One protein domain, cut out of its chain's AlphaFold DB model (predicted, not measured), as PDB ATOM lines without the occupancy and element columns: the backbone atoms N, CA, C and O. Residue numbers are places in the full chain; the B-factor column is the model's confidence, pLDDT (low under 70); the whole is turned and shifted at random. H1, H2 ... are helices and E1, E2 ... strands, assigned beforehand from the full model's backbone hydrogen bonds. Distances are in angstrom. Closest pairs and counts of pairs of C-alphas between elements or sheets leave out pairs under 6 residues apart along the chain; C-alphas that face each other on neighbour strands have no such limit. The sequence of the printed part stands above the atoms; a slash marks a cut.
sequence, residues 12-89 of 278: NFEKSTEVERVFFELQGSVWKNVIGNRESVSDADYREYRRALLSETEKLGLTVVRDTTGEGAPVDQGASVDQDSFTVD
ATOM      1  N   ASN A  12     -54.729 -32.685 -25.172       94.56
ATOM      2  CA  ASN A  12     -53.487 -32.829 -25.924       94.56
ATOM      3  C   ASN A  12     -52.991 -34.284 -25.878       94.56
ATOM      4  O   ASN A  12     -52.186 -34.652 -25.021       94.56
ATOM      5  N   PHE A  13     -53.441 -35.097 -26.838       92.56
ATOM      6  CA  PHE A  13     -53.046 -36.505 -26.921       92.56
ATOM      7  C   PHE A  13     -51.544 -36.715 -27.082       92.56
ATOM      8  O   PHE A  13     -51.034 -37.660 -26.504       92.56
ATOM      9  N   GLU A  14     -50.830 -35.860 -27.821       91.75
ATOM     10  CA  GLU A  14     -49.379 -36.002 -28.011       91.75
ATOM     11  C   GLU A  14     -48.636 -35.896 -26.674       91.75
ATOM     12  O   GLU A  14     -47.799 -36.731 -26.343       91.75
ATOM     13  N   LYS A  15     -48.996 -34.898 -25.860       93.50
ATOM     14  CA  LYS A  15     -48.431 -34.747 -24.519       93.50
ATOM     15  C   LYS A  15     -48.858 -35.890 -23.600       93.50
ATOM     16  O   LYS A  15     -48.044 -36.379 -22.823       93.50
ATOM     17  N   SER A  16     -50.124 -36.292 -23.667       94.12
ATOM     18  CA  SER A  16     -50.662 -37.360 -22.828       94.12
ATOM     19  C   SER A  16     -49.999 -38.711 -23.081       94.12
ATOM     20  O   SER A  16     -49.567 -39.368 -22.136       94.12
ATOM     21  N   THR A  17     -49.867 -39.110 -24.346       91.00
ATOM     22  CA  THR A  17     -49.233 -40.381 -24.710       91.00
ATOM     23  C   THR A  17     -47.737 -40.367 -24.428       91.00
ATOM     24  O   THR A  17     -47.184 -41.400 -24.061       91.00
ATOM     25  N   GLU A  18     -47.076 -39.208 -24.517       92.19
ATOM     26  CA  GLU A  18     -45.685 -39.062 -24.087       92.19
ATOM     27  C   GLU A  18     -45.527 -39.287 -22.575       92.19
ATOM     28  O   GLU A  18     -44.610 -39.993 -22.155       92.19
ATOM     29  N   VAL A  19     -46.439 -38.758 -21.749       93.38
ATOM     30  CA  VAL A  19     -46.433 -39.019 -20.298       93.38
ATOM     31  C   VAL A  19     -46.627 -40.508 -20.005       93.38
ATOM     32  O   VAL A  19     -45.861 -41.071 -19.221       93.38
ATOM     33  N   GLU A  20     -47.594 -41.164 -20.653       91.06
ATOM     34  CA  GLU A  20     -47.792 -42.612 -20.501       91.06
ATOM     35  C   GLU A  20     -46.565 -43.414 -20.941       91.06
ATOM     36  O   GLU A  20     -46.142 -44.321 -20.223       91.06
ATOM     37  N   ARG A  21     -45.951 -43.065 -22.079       91.75
ATOM     38  CA  ARG A  21     -44.747 -43.731 -22.596       91.75
ATOM     39  C   ARG A  21     -43.584 -43.615 -21.614       91.75
ATOM     40  O   ARG A  21     -42.970 -44.625 -21.274       91.75
ATOM     41  N   VAL A  22     -43.301 -42.402 -21.133       93.81
ATOM     42  CA  VAL A  22     -42.233 -42.150 -20.151       93.81
ATOM     43  C   VAL A  22     -42.491 -42.933 -18.865       93.81
ATOM     44  O   VAL A  22     -41.573 -43.551 -18.324       93.81
ATOM     45  N   PHE A  23     -43.736 -42.953 -18.385       93.75
ATOM     46  CA  PHE A  23     -44.085 -43.705 -17.185       93.75
ATOM     47  C   PHE A  23     -43.963 -45.223 -17.388       93.75
ATOM     48  O   PHE A  23     -43.414 -45.904 -16.524       93.75
ATOM     49  N   PHE A  24     -44.393 -45.757 -18.533       91.38
ATOM     50  CA  PHE A  24     -44.265 -47.177 -18.869       91.38
ATOM     51  C   PHE A  24     -42.796 -47.623 -18.965       91.38
ATOM     52  O   PHE A  24     -42.406 -48.655 -18.411       91.38
ATOM     53  N   GLU A  25     -41.943 -46.822 -19.607       94.25
ATOM     54  CA  GLU A  25     -40.497 -47.072 -19.657       94.25
ATOM     55  C   GLU A  25     -39.868 -47.034 -18.261       94.25
ATOM     56  O   GLU A  25     -39.038 -47.889 -17.922       94.25
ATOM     57  N   LEU A  26     -40.301 -46.091 -17.418       94.88
ATOM     58  CA  LEU A  26     -39.867 -46.022 -16.030       94.88
ATOM     59  C   LEU A  26     -40.296 -47.272 -15.249       94.88
ATOM     60  O   LEU A  26     -39.464 -47.850 -14.550       94.88
ATOM     61  N   GLN A  27     -41.544 -47.727 -15.392       92.56
ATOM     62  CA  GLN A  27     -42.035 -48.960 -14.766       92.56
ATOM     63  C   GLN A  27     -41.153 -50.155 -15.118       92.56
ATOM     64  O   GLN A  27     -40.688 -50.859 -14.221       92.56
ATOM     65  N   GLY A  28     -40.853 -50.346 -16.406       92.00
ATOM     66  CA  GLY A  28     -39.972 -51.420 -16.860       92.00
ATOM     67  C   GLY A  28     -38.555 -51.315 -16.283       92.00
ATOM     68  O   GLY A  28     -37.985 -52.315 -15.837       92.00
ATOM     69  N   SER A  29     -37.995 -50.103 -16.238       95.75
ATOM     70  CA  SER A  29     -36.664 -49.842 -15.674       95.75
ATOM     71  C   SER A  29     -36.607 -50.127 -14.169       95.75
ATOM     72  O   SER A  29     -35.743 -50.876 -13.705       95.75
ATOM     73  N   VAL A  30     -37.556 -49.592 -13.396       94.81
ATOM     74  CA  VAL A  30     -37.630 -49.794 -11.941       94.81
ATOM     75  C   VAL A  30     -37.903 -51.260 -11.617       94.81
ATOM     76  O   VAL A  30     -37.240 -51.815 -10.742       94.81
ATOM     77  N   TRP A  31     -38.798 -51.922 -12.356       93.81
ATOM     78  CA  TRP A  31     -39.057 -53.353 -12.193       93.81
ATOM     79  C   TRP A  31     -37.780 -54.171 -12.384       93.81
ATOM     80  O   TRP A  31     -37.421 -54.981 -11.531       93.81
ATOM     81  N   LYS A  32     -37.034 -53.920 -13.465       94.50
ATOM     82  CA  LYS A  32     -35.768 -54.610 -13.733       94.50
ATOM     83  C   LYS A  32     -34.724 -54.374 -12.635       94.50
ATOM     84  O   LYS A  32     -33.961 -55.288 -12.334       94.50
ATOM     85  N   ASN A  33     -34.686 -53.179 -12.050       93.69
ATOM     86  CA  ASN A  33     -33.710 -52.823 -11.020       93.69
ATOM     87  C   ASN A  33     -34.055 -53.395  -9.637       93.69
ATOM     88  O   ASN A  33     -33.154 -53.834  -8.928       93.69
ATOM     89  N   VAL A  34     -35.335 -53.391  -9.254       90.81
ATOM     90  CA  VAL A  34     -35.785 -53.835  -7.922       90.81
ATOM     91  C   VAL A  34     -36.084 -55.336  -7.907       90.81
ATOM     92  O   VAL A  34     -35.604 -56.077  -7.046       90.81
ATOM     93  N   ILE A  35     -36.854 -55.801  -8.892       91.19
ATOM     94  CA  ILE A  35     -37.309 -57.190  -8.990       91.19
ATOM     95  C   ILE A  35     -36.346 -58.021  -9.840       91.19
ATOM     96  O   ILE A  35     -35.944 -59.115  -9.440       91.19
ATOM     97  N   GLY A  36     -35.948 -57.512 -11.007       90.25
ATOM     98  CA  GLY A  36     -35.115 -58.247 -11.959       90.25
ATOM     99  C   GLY A  36     -35.831 -59.474 -12.534       90.25
ATOM    100  O   GLY A  36     -36.967 -59.376 -12.987       90.25
ATOM    101  N   ASN A  37     -35.157 -60.631 -12.515       88.50
ATOM    102  CA  ASN A  37     -35.642 -61.892 -13.101       88.50
ATOM    103  C   ASN A  37     -36.083 -62.924 -12.042       88.50
ATOM    104  O   ASN A  37     -35.956 -64.126 -12.266       88.50
ATOM    105  N   ARG A  38     -36.511 -62.485 -10.852       84.06
ATOM    106  CA  ARG A  38     -36.939 -63.409  -9.787       84.06
ATOM    107  C   ARG A  38     -38.165 -64.216 -10.233       84.06
ATOM    108  O   ARG A  38     -39.109 -63.654 -10.775       84.06
ATOM    109  N   GLU A  39     -38.163 -65.521  -9.955       81.00
ATOM    110  CA  GLU A  39     -39.275 -66.430 -10.296       81.00
ATOM    111  C   GLU A  39     -40.527 -66.203  -9.436       81.00
ATOM    112  O   GLU A  39     -41.635 -66.536  -9.845       81.00
ATOM    113  N   SER A  40     -40.357 -65.635  -8.239       87.81
ATOM    114  CA  SER A  40     -41.453 -65.256  -7.350       87.81
ATOM    115  C   SER A  40     -41.201 -63.876  -6.749       87.81
ATOM    116  O   SER A  40     -40.062 -63.521  -6.436       87.81
ATOM    117  N   VAL A  41     -42.271 -63.093  -6.624       88.19
ATOM    118  CA  VAL A  41     -42.270 -61.733  -6.074       88.19
ATOM    119  C   VAL A  41     -43.079 -61.763  -4.788       88.19
ATOM    120  O   VAL A  41     -44.255 -62.120  -4.814       88.19
ATOM    121  N   SER A  42     -42.451 -61.434  -3.659       88.69
ATOM    122  CA  SER A  42     -43.164 -61.313  -2.385       88.69
ATOM    123  C   SER A  42     -43.875 -59.961  -2.273       88.69
ATOM    124  O   SER A  42     -43.492 -58.993  -2.931       88.69
ATOM    125  N   ASP A  43     -44.850 -59.839  -1.367       84.62
ATOM    126  CA  ASP A  43     -45.502 -58.549  -1.084       84.62
ATOM    127  C   ASP A  43     -44.502 -57.469  -0.640       84.62
ATOM    128  O   ASP A  43     -44.701 -56.281  -0.883       84.62
ATOM    129  N   ALA A  44     -43.421 -57.868   0.043       86.38
ATOM    130  CA  ALA A  44     -42.370 -56.945   0.459       86.38
ATOM    131  C   ALA A  44     -41.588 -56.403  -0.746       86.38
ATOM    132  O   ALA A  44     -41.369 -55.196  -0.817       86.38
ATOM    133  N   ASP A  45     -41.252 -57.271  -1.705       86.75
ATOM    134  CA  ASP A  45     -40.583 -56.878  -2.950       86.75
ATOM    135  C   ASP A  45     -41.481 -55.963  -3.794       86.75
ATOM    136  O   ASP A  45     -41.023 -54.958  -4.335       86.75
ATOM    137  N   TYR A  46     -42.780 -56.274  -3.875       86.94
ATOM    138  CA  TYR A  46     -43.736 -55.445  -4.606       86.94
ATOM    139  C   TYR A  46     -43.874 -54.049  -3.983       86.94
ATOM    140  O   TYR A  46     -43.847 -53.052  -4.704       86.94
ATOM    141  N   ARG A  47     -43.944 -53.947  -2.648       88.19
ATOM    142  CA  ARG A  47     -43.951 -52.647  -1.951       88.19
ATOM    143  C   ARG A  47     -42.664 -51.857  -2.178       88.19
ATOM    144  O   ARG A  47     -42.722 -50.649  -2.394       88.19
ATOM    145  N   GLU A  48     -41.505 -52.517  -2.165       89.88
ATOM    146  CA  GLU A  48     -40.229 -51.870  -2.493       89.88
ATOM    147  C   GLU A  48     -40.238 -51.316  -3.927       89.88
ATOM    148  O   GLU A  48     -39.902 -50.149  -4.137       89.88
ATOM    149  N   TYR A  49     -40.715 -52.108  -4.892       92.00
ATOM    150  CA  TYR A  49     -40.902 -51.677  -6.278       92.00
ATOM    151  C   TYR A  49     -41.826 -50.456  -6.377       92.00
ATOM    152  O   TYR A  49     -41.462 -49.467  -7.014       92.00
ATOM    153  N   ARG A  50     -42.993 -50.485  -5.719       91.44
ATOM    154  CA  ARG A  50     -43.963 -49.377  -5.738       91.44
ATOM    155  C   ARG A  50     -43.379 -48.085  -5.162       91.44
ATOM    156  O   ARG A  50     -43.553 -47.029  -5.767       91.44
ATOM    157  N   ARG A  51     -42.628 -48.157  -4.057       90.94
ATOM    158  CA  ARG A  51     -41.948 -46.989  -3.462       90.94
ATOM    159  C   ARG A  51     -40.843 -46.434  -4.345       90.94
ATOM    160  O   ARG A  51     -40.741 -45.218  -4.499       90.94
ATOM    161  N   ALA A  52     -40.024 -47.311  -4.924       93.06
ATOM    162  CA  ALA A  52     -38.987 -46.904  -5.863       93.06
ATOM    163  C   ALA A  52     -39.610 -46.218  -7.086       93.06
ATOM    164  O   ALA A  52     -39.166 -45.142  -7.479       93.06
ATOM    165  N   LEU A  53     -40.692 -46.786  -7.627       94.00
ATOM    166  CA  LEU A  53     -41.407 -46.223  -8.765       94.00
ATOM    167  C   LEU A  53     -41.988 -44.845  -8.441       94.00
ATOM    168  O   LEU A  53     -41.828 -43.930  -9.241       94.00
ATOM    169  N   LEU A  54     -42.617 -44.684  -7.272       92.75
ATOM    170  CA  LEU A  54     -43.136 -43.397  -6.807       92.75
ATOM    171  C   LEU A  54     -42.021 -42.345  -6.726       92.75
ATOM    172  O   LEU A  54     -42.142 -41.276  -7.316       92.75
ATOM    173  N   SER A  55     -40.912 -42.679  -6.060       93.38
ATOM    174  CA  SER A  55     -39.753 -41.789  -5.923       93.38
ATOM    175  C   SER A  55     -39.192 -41.358  -7.281       93.38
ATOM    176  O   SER A  55     -38.927 -40.177  -7.494       93.38
ATOM    177  N   GLU A  56     -38.992 -42.290  -8.215       95.44
ATOM    178  CA  GLU A  56     -38.470 -41.943  -9.543       95.44
ATOM    179  C   GLU A  56     -39.482 -41.146 -10.380       95.44
ATOM    180  O   GLU A  56     -39.094 -40.241 -11.114       95.44
ATOM    181  N   THR A  57     -40.779 -41.411 -10.218       93.75
ATOM    182  CA  THR A  57     -41.855 -40.666 -10.888       93.75
ATOM    183  C   THR A  57     -41.883 -39.208 -10.419       93.75
ATOM    184  O   THR A  57     -41.920 -38.294 -11.245       93.75
ATOM    185  N   GLU A  58     -41.782 -38.976  -9.104       92.75
ATOM    186  CA  GLU A  58     -41.693 -37.633  -8.515       92.75
ATOM    187  C   GLU A  58     -40.414 -36.899  -8.974       92.75
ATOM    188  O   GLU A  58     -40.465 -35.707  -9.279       92.75
ATOM    189  N   LYS A  59     -39.277 -37.599  -9.115       95.12
ATOM    190  CA  LYS A  59     -38.023 -37.018  -9.650       95.12
ATOM    191  C   LYS A  59     -38.122 -36.601 -11.116       95.12
ATOM    192  O   LYS A  59     -37.494 -35.616 -11.501       95.12
ATOM    193  N   LEU A  60     -38.888 -37.334 -11.924       93.44
ATOM    194  CA  LEU A  60     -39.162 -36.970 -13.318       93.44
ATOM    195  C   LEU A  60     -40.141 -35.793 -13.443       93.44
ATOM    196  O   LEU A  60     -40.344 -35.289 -14.547       93.44
ATOM    197  N   GLY A  61     -40.733 -35.337 -12.334       93.06
ATOM    198  CA  GLY A  61     -41.694 -34.237 -12.328       93.06
ATOM    199  C   GLY A  61     -43.049 -34.608 -12.931       93.06
ATOM    200  O   GLY A  61     -43.792 -33.716 -13.336       93.06
ATOM    201  N   LEU A  62     -43.369 -35.905 -13.012       93.31
ATOM    202  CA  LEU A  62     -44.688 -36.368 -13.436       93.31
ATOM    203  C   LEU A  62     -45.713 -36.117 -12.324       93.31
ATOM    204  O   LEU A  62     -45.418 -36.276 -11.137       93.31
ATOM    205  N   THR A  63     -46.930 -35.739 -12.705       92.56
ATOM    206  CA  THR A  63     -48.015 -35.497 -11.750       92.56
ATOM    207  C   THR A  63     -48.505 -36.822 -11.175       92.56
ATOM    208  O   THR A  63     -49.067 -37.649 -11.891       92.56
ATOM    209  N   VAL A  64     -48.309 -37.022  -9.872       90.88
ATOM    210  CA  VAL A  64     -48.762 -38.217  -9.153       90.88
ATOM    211  C   VAL A  64     -50.123 -37.971  -8.512       90.88
ATOM    212  O   VAL A  64     -50.299 -37.007  -7.766       90.88
ATOM    213  N   VAL A  65     -51.055 -38.897  -8.729       87.81
ATOM    214  CA  VAL A  65     -52.345 -38.955  -8.036       87.81
ATOM    215  C   VAL A  65     -52.297 -40.117  -7.050       87.81
ATOM    216  O   VAL A  65     -52.088 -41.268  -7.432       87.81
ATOM    217  N   ARG A  66     -52.438 -39.818  -5.756       84.44
ATOM    218  CA  ARG A  66     -52.430 -40.838  -4.698       84.44
ATOM    219  C   ARG A  66     -53.841 -41.347  -4.470       84.44
ATOM    220  O   ARG A  66     -54.770 -40.550  -4.340       84.44
ATOM    221  N   ASP A  67     -53.976 -42.662  -4.387       66.88
ATOM    222  CA  ASP A  67     -55.268 -43.295  -4.169       66.88
ATOM    223  C   ASP A  67     -55.641 -43.150  -2.685       66.88
ATOM    224  O   ASP A  67     -55.042 -43.768  -1.805       66.88
ATOM    225  N   THR A  68     -56.548 -42.221  -2.379       55.03
ATOM    226  CA  THR A  68     -56.927 -41.885  -0.988       55.03
ATOM    227  C   THR A  68     -58.207 -42.584  -0.539       55.03
ATOM    228  O   THR A  68     -58.553 -42.555   0.643       55.03
ATOM    229  N   THR A  69     -58.884 -43.258  -1.463       46.16
ATOM    230  CA  THR A  69     -60.167 -43.924  -1.266       46.16
ATOM    231  C   THR A  69     -60.022 -45.352  -1.763       46.16
ATOM    232  O   THR A  69     -59.837 -45.559  -2.952       46.16
ATOM    233  N   GLY A  70     -60.109 -46.352  -0.885       44.81
ATOM    234  CA  GLY A  70     -60.067 -47.777  -1.252       44.81
ATOM    235  C   GLY A  70     -61.260 -48.266  -2.097       44.81
ATOM    236  O   GLY A  70     -61.674 -49.413  -1.962       44.81
ATOM    237  N   GLU A  71     -61.841 -47.409  -2.933       35.97
ATOM    238  CA  GLU A  71     -62.960 -47.688  -3.829       35.97
ATOM    239  C   GLU A  71     -62.414 -48.157  -5.184       35.97
ATOM    240  O   GLU A  71     -62.392 -47.434  -6.170       35.97
ATOM    241  N   GLY A  72     -61.913 -49.391  -5.215       38.53
ATOM    242  CA  GLY A  72     -61.379 -49.992  -6.442       38.53
ATOM    243  C   GLY A  72     -60.817 -51.399  -6.259       38.53
ATOM    244  O   GLY A  72     -60.759 -52.174  -7.211       38.53
ATOM    245  N   ALA A  73     -60.473 -51.784  -5.027       34.84
ATOM    246  CA  ALA A  73     -60.168 -53.171  -4.711       34.84
ATOM    247  C   ALA A  73     -61.476 -53.976  -4.566       34.84
ATOM    248  O   ALA A  73     -62.389 -53.526  -3.867       34.84
ATOM    249  N   PRO A  74     -61.594 -55.174  -5.170       30.64
ATOM    250  CA  PRO A  74     -62.666 -56.104  -4.845       30.64
ATOM    251  C   PRO A  74     -62.711 -56.304  -3.325       30.64
ATOM    252  O   PRO A  74     -61.721 -56.705  -2.715       30.64
ATOM    253  N   VAL A  75     -63.865 -56.014  -2.720       34.31
ATOM    254  CA  VAL A  75     -64.086 -55.943  -1.261       34.31
ATOM    255  C   VAL A  75     -63.893 -57.296  -0.543       34.31
ATOM    256  O   VAL A  75     -63.971 -57.373   0.678       34.31
ATOM    257  N   ASP A  76     -63.560 -58.370  -1.258       35.22
ATOM    258  CA  ASP A  76     -63.493 -59.720  -0.691       35.22
ATOM    259  C   ASP A  76     -62.145 -60.123  -0.078       35.22
ATOM    260  O   ASP A  76     -62.009 -61.247   0.405       35.22
ATOM    261  N   GLN A  77     -61.142 -59.240  -0.027       33.16
ATOM    262  CA  GLN A  77     -59.869 -59.562   0.632       33.16
ATOM    263  C   GLN A  77     -59.255 -58.384   1.388       33.16
ATOM    264  O   GLN A  77     -58.150 -57.983   1.067       33.16
ATOM    265  N   GLY A  78     -59.950 -57.837   2.394       33.56
ATOM    266  CA  GLY A  78     -59.348 -57.176   3.572       33.56
ATOM    267  C   GLY A  78     -58.088 -56.309   3.379       33.56
ATOM    268  O   GLY A  78     -57.232 -56.297   4.265       33.56
ATOM    269  N   ALA A  79     -57.944 -55.613   2.250       37.56
ATOM    270  CA  ALA A  79     -56.721 -54.908   1.903       37.56
ATOM    271  C   ALA A  79     -56.730 -53.552   2.608       37.56
ATOM    272  O   ALA A  79     -57.561 -52.689   2.327       37.56
ATOM    273  N   SER A  80     -55.816 -53.371   3.562       40.44
ATOM    274  CA  SER A  80     -55.501 -52.050   4.098       40.44
ATOM    275  C   SER A  80     -55.123 -51.127   2.943       40.44
ATOM    276  O   SER A  80     -54.346 -51.551   2.091       40.44
ATOM    277  N   VAL A  81     -55.631 -49.891   2.942       46.69
ATOM    278  CA  VAL A  81     -55.233 -48.829   2.004       46.69
ATOM    279  C   VAL A  81     -53.704 -48.793   1.935       46.69
ATOM    280  O   VAL A  81     -53.048 -48.399   2.902       46.69
ATOM    281  N   ASP A  82     -53.138 -49.296   0.840       55.47
ATOM    282  CA  ASP A  82     -51.695 -49.344   0.661       55.47
ATOM    283  C   ASP A  82     -51.235 -47.912   0.382       55.47
ATOM    284  O   ASP A  82     -51.579 -47.331  -0.648       55.47
ATOM    285  N   GLN A  83     -50.493 -47.314   1.317       57.31
ATOM    286  CA  GLN A  83     -49.974 -45.944   1.192       57.31
ATOM    287  C   GLN A  83     -49.045 -45.775  -0.027       57.31
ATOM    288  O   GLN A  83     -48.709 -44.647  -0.388       57.31
ATOM    289  N   ASP A  84     -48.661 -46.889  -0.659       66.88
ATOM    290  CA  ASP A  84     -47.807 -46.977  -1.838       66.88
ATOM    291  C   ASP A  84     -48.616 -47.103  -3.170       66.88
ATOM    292  O   ASP A  84     -48.037 -47.261  -4.258       66.88
ATOM    293  N   SER A  85     -49.959 -47.010  -3.124       79.25
ATOM    294  CA  SER A  85     -50.828 -46.953  -4.315       79.25
ATOM    295  C   SER A  85     -50.906 -45.541  -4.908       79.25
ATOM    296  O   SER A  85     -51.190 -44.554  -4.227       79.25
ATOM    297  N   PHE A  86     -50.648 -45.446  -6.209       86.81
ATOM    298  CA  PHE A  86     -50.685 -44.199  -6.967       86.81
ATOM    299  C   PHE A  86     -50.838 -44.470  -8.466       86.81
ATOM    300  O   PHE A  86     -50.450 -45.541  -8.959       86.81
ATOM    301  N   THR A  87     -51.326 -43.459  -9.176       88.12
ATOM    302  CA  THR A  87     -51.363 -43.363 -10.637       88.12
ATOM    303  C   THR A  87     -50.654 -42.087 -11.099       88.12
ATOM    304  O   THR A  87     -50.345 -41.200 -10.298       88.12
ATOM    305  N   VAL A  88     -50.343 -42.006 -12.393       89.31
ATOM    306  CA  VAL A  88     -49.822 -40.786 -13.021       89.31
ATOM    307  C   VAL A  88     -50.954 -40.117 -13.781       89.31
ATOM    308  O   VAL A  88     -51.635 -40.765 -14.573       89.31
ATOM    309  N   ASP A  89     -51.144 -38.822 -13.546       91.12
ATOM    310  CA  ASP A  89     -52.052 -38.012 -14.350       91.12
ATOM    311  C   ASP A  89     -51.394 -37.710 -15.701       91.12
ATOM    312  O   ASP A  89     -50.560 -36.810 -15.837       91.12
TER     313      ASP A  89
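Overview. This is residues 12 to 89 of the 278 residues of an uncharacterized protein of Desulfovibrio piger (UniProt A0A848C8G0). A small two-stranded hairpin, E1 and E2, sits beside a splayed helical hairpin, H1 and H2, and a long loop, residues 67 to 85, joins the two strands. The 78 printed residues hold H1, H2, E1 and E2 in that order, mostly helix, with the strands antiparallel. The whole is only just loose, close to compact, with a radius of gyration of the C-alphas of 13.9 A, spanning 39 by 32 by 18 A.

Arrangement. E1, residues 64 to 66, and E2, residues 86 to 88, are antiparallel at 152 degrees, with N 65 and O 87 2.9 A apart, within hydrogen-bond range. The closest C-alphas of E2 and H2, residues 43 to 59, are those of Phe 86 and Leu 54, 7.6 A apart. H2 touches H1, residues 13 to 34, closest at the C-alphas of Tyr 49 and Val 34, 5.8 A; they run opposite ways at a steep tilt of 45 degrees. H1 and E1 are apart. In H1 and H2 every O i to N i+4 pair is within hydrogen-bond range.

Along the chain. H1 is 31.0 A long from C-alpha 13 at (-53.046, -36.505, -26.921); H2 is 24.3 A, E1 6.3 A and E2 7.0 A, ending at C-alpha 88 (-49.822, -40.786, -13.021).

Size, cuts and confidence. The printed part has no cut; the E1 to E2 link is long, and residues 67 to 84 are under pLDDT 70.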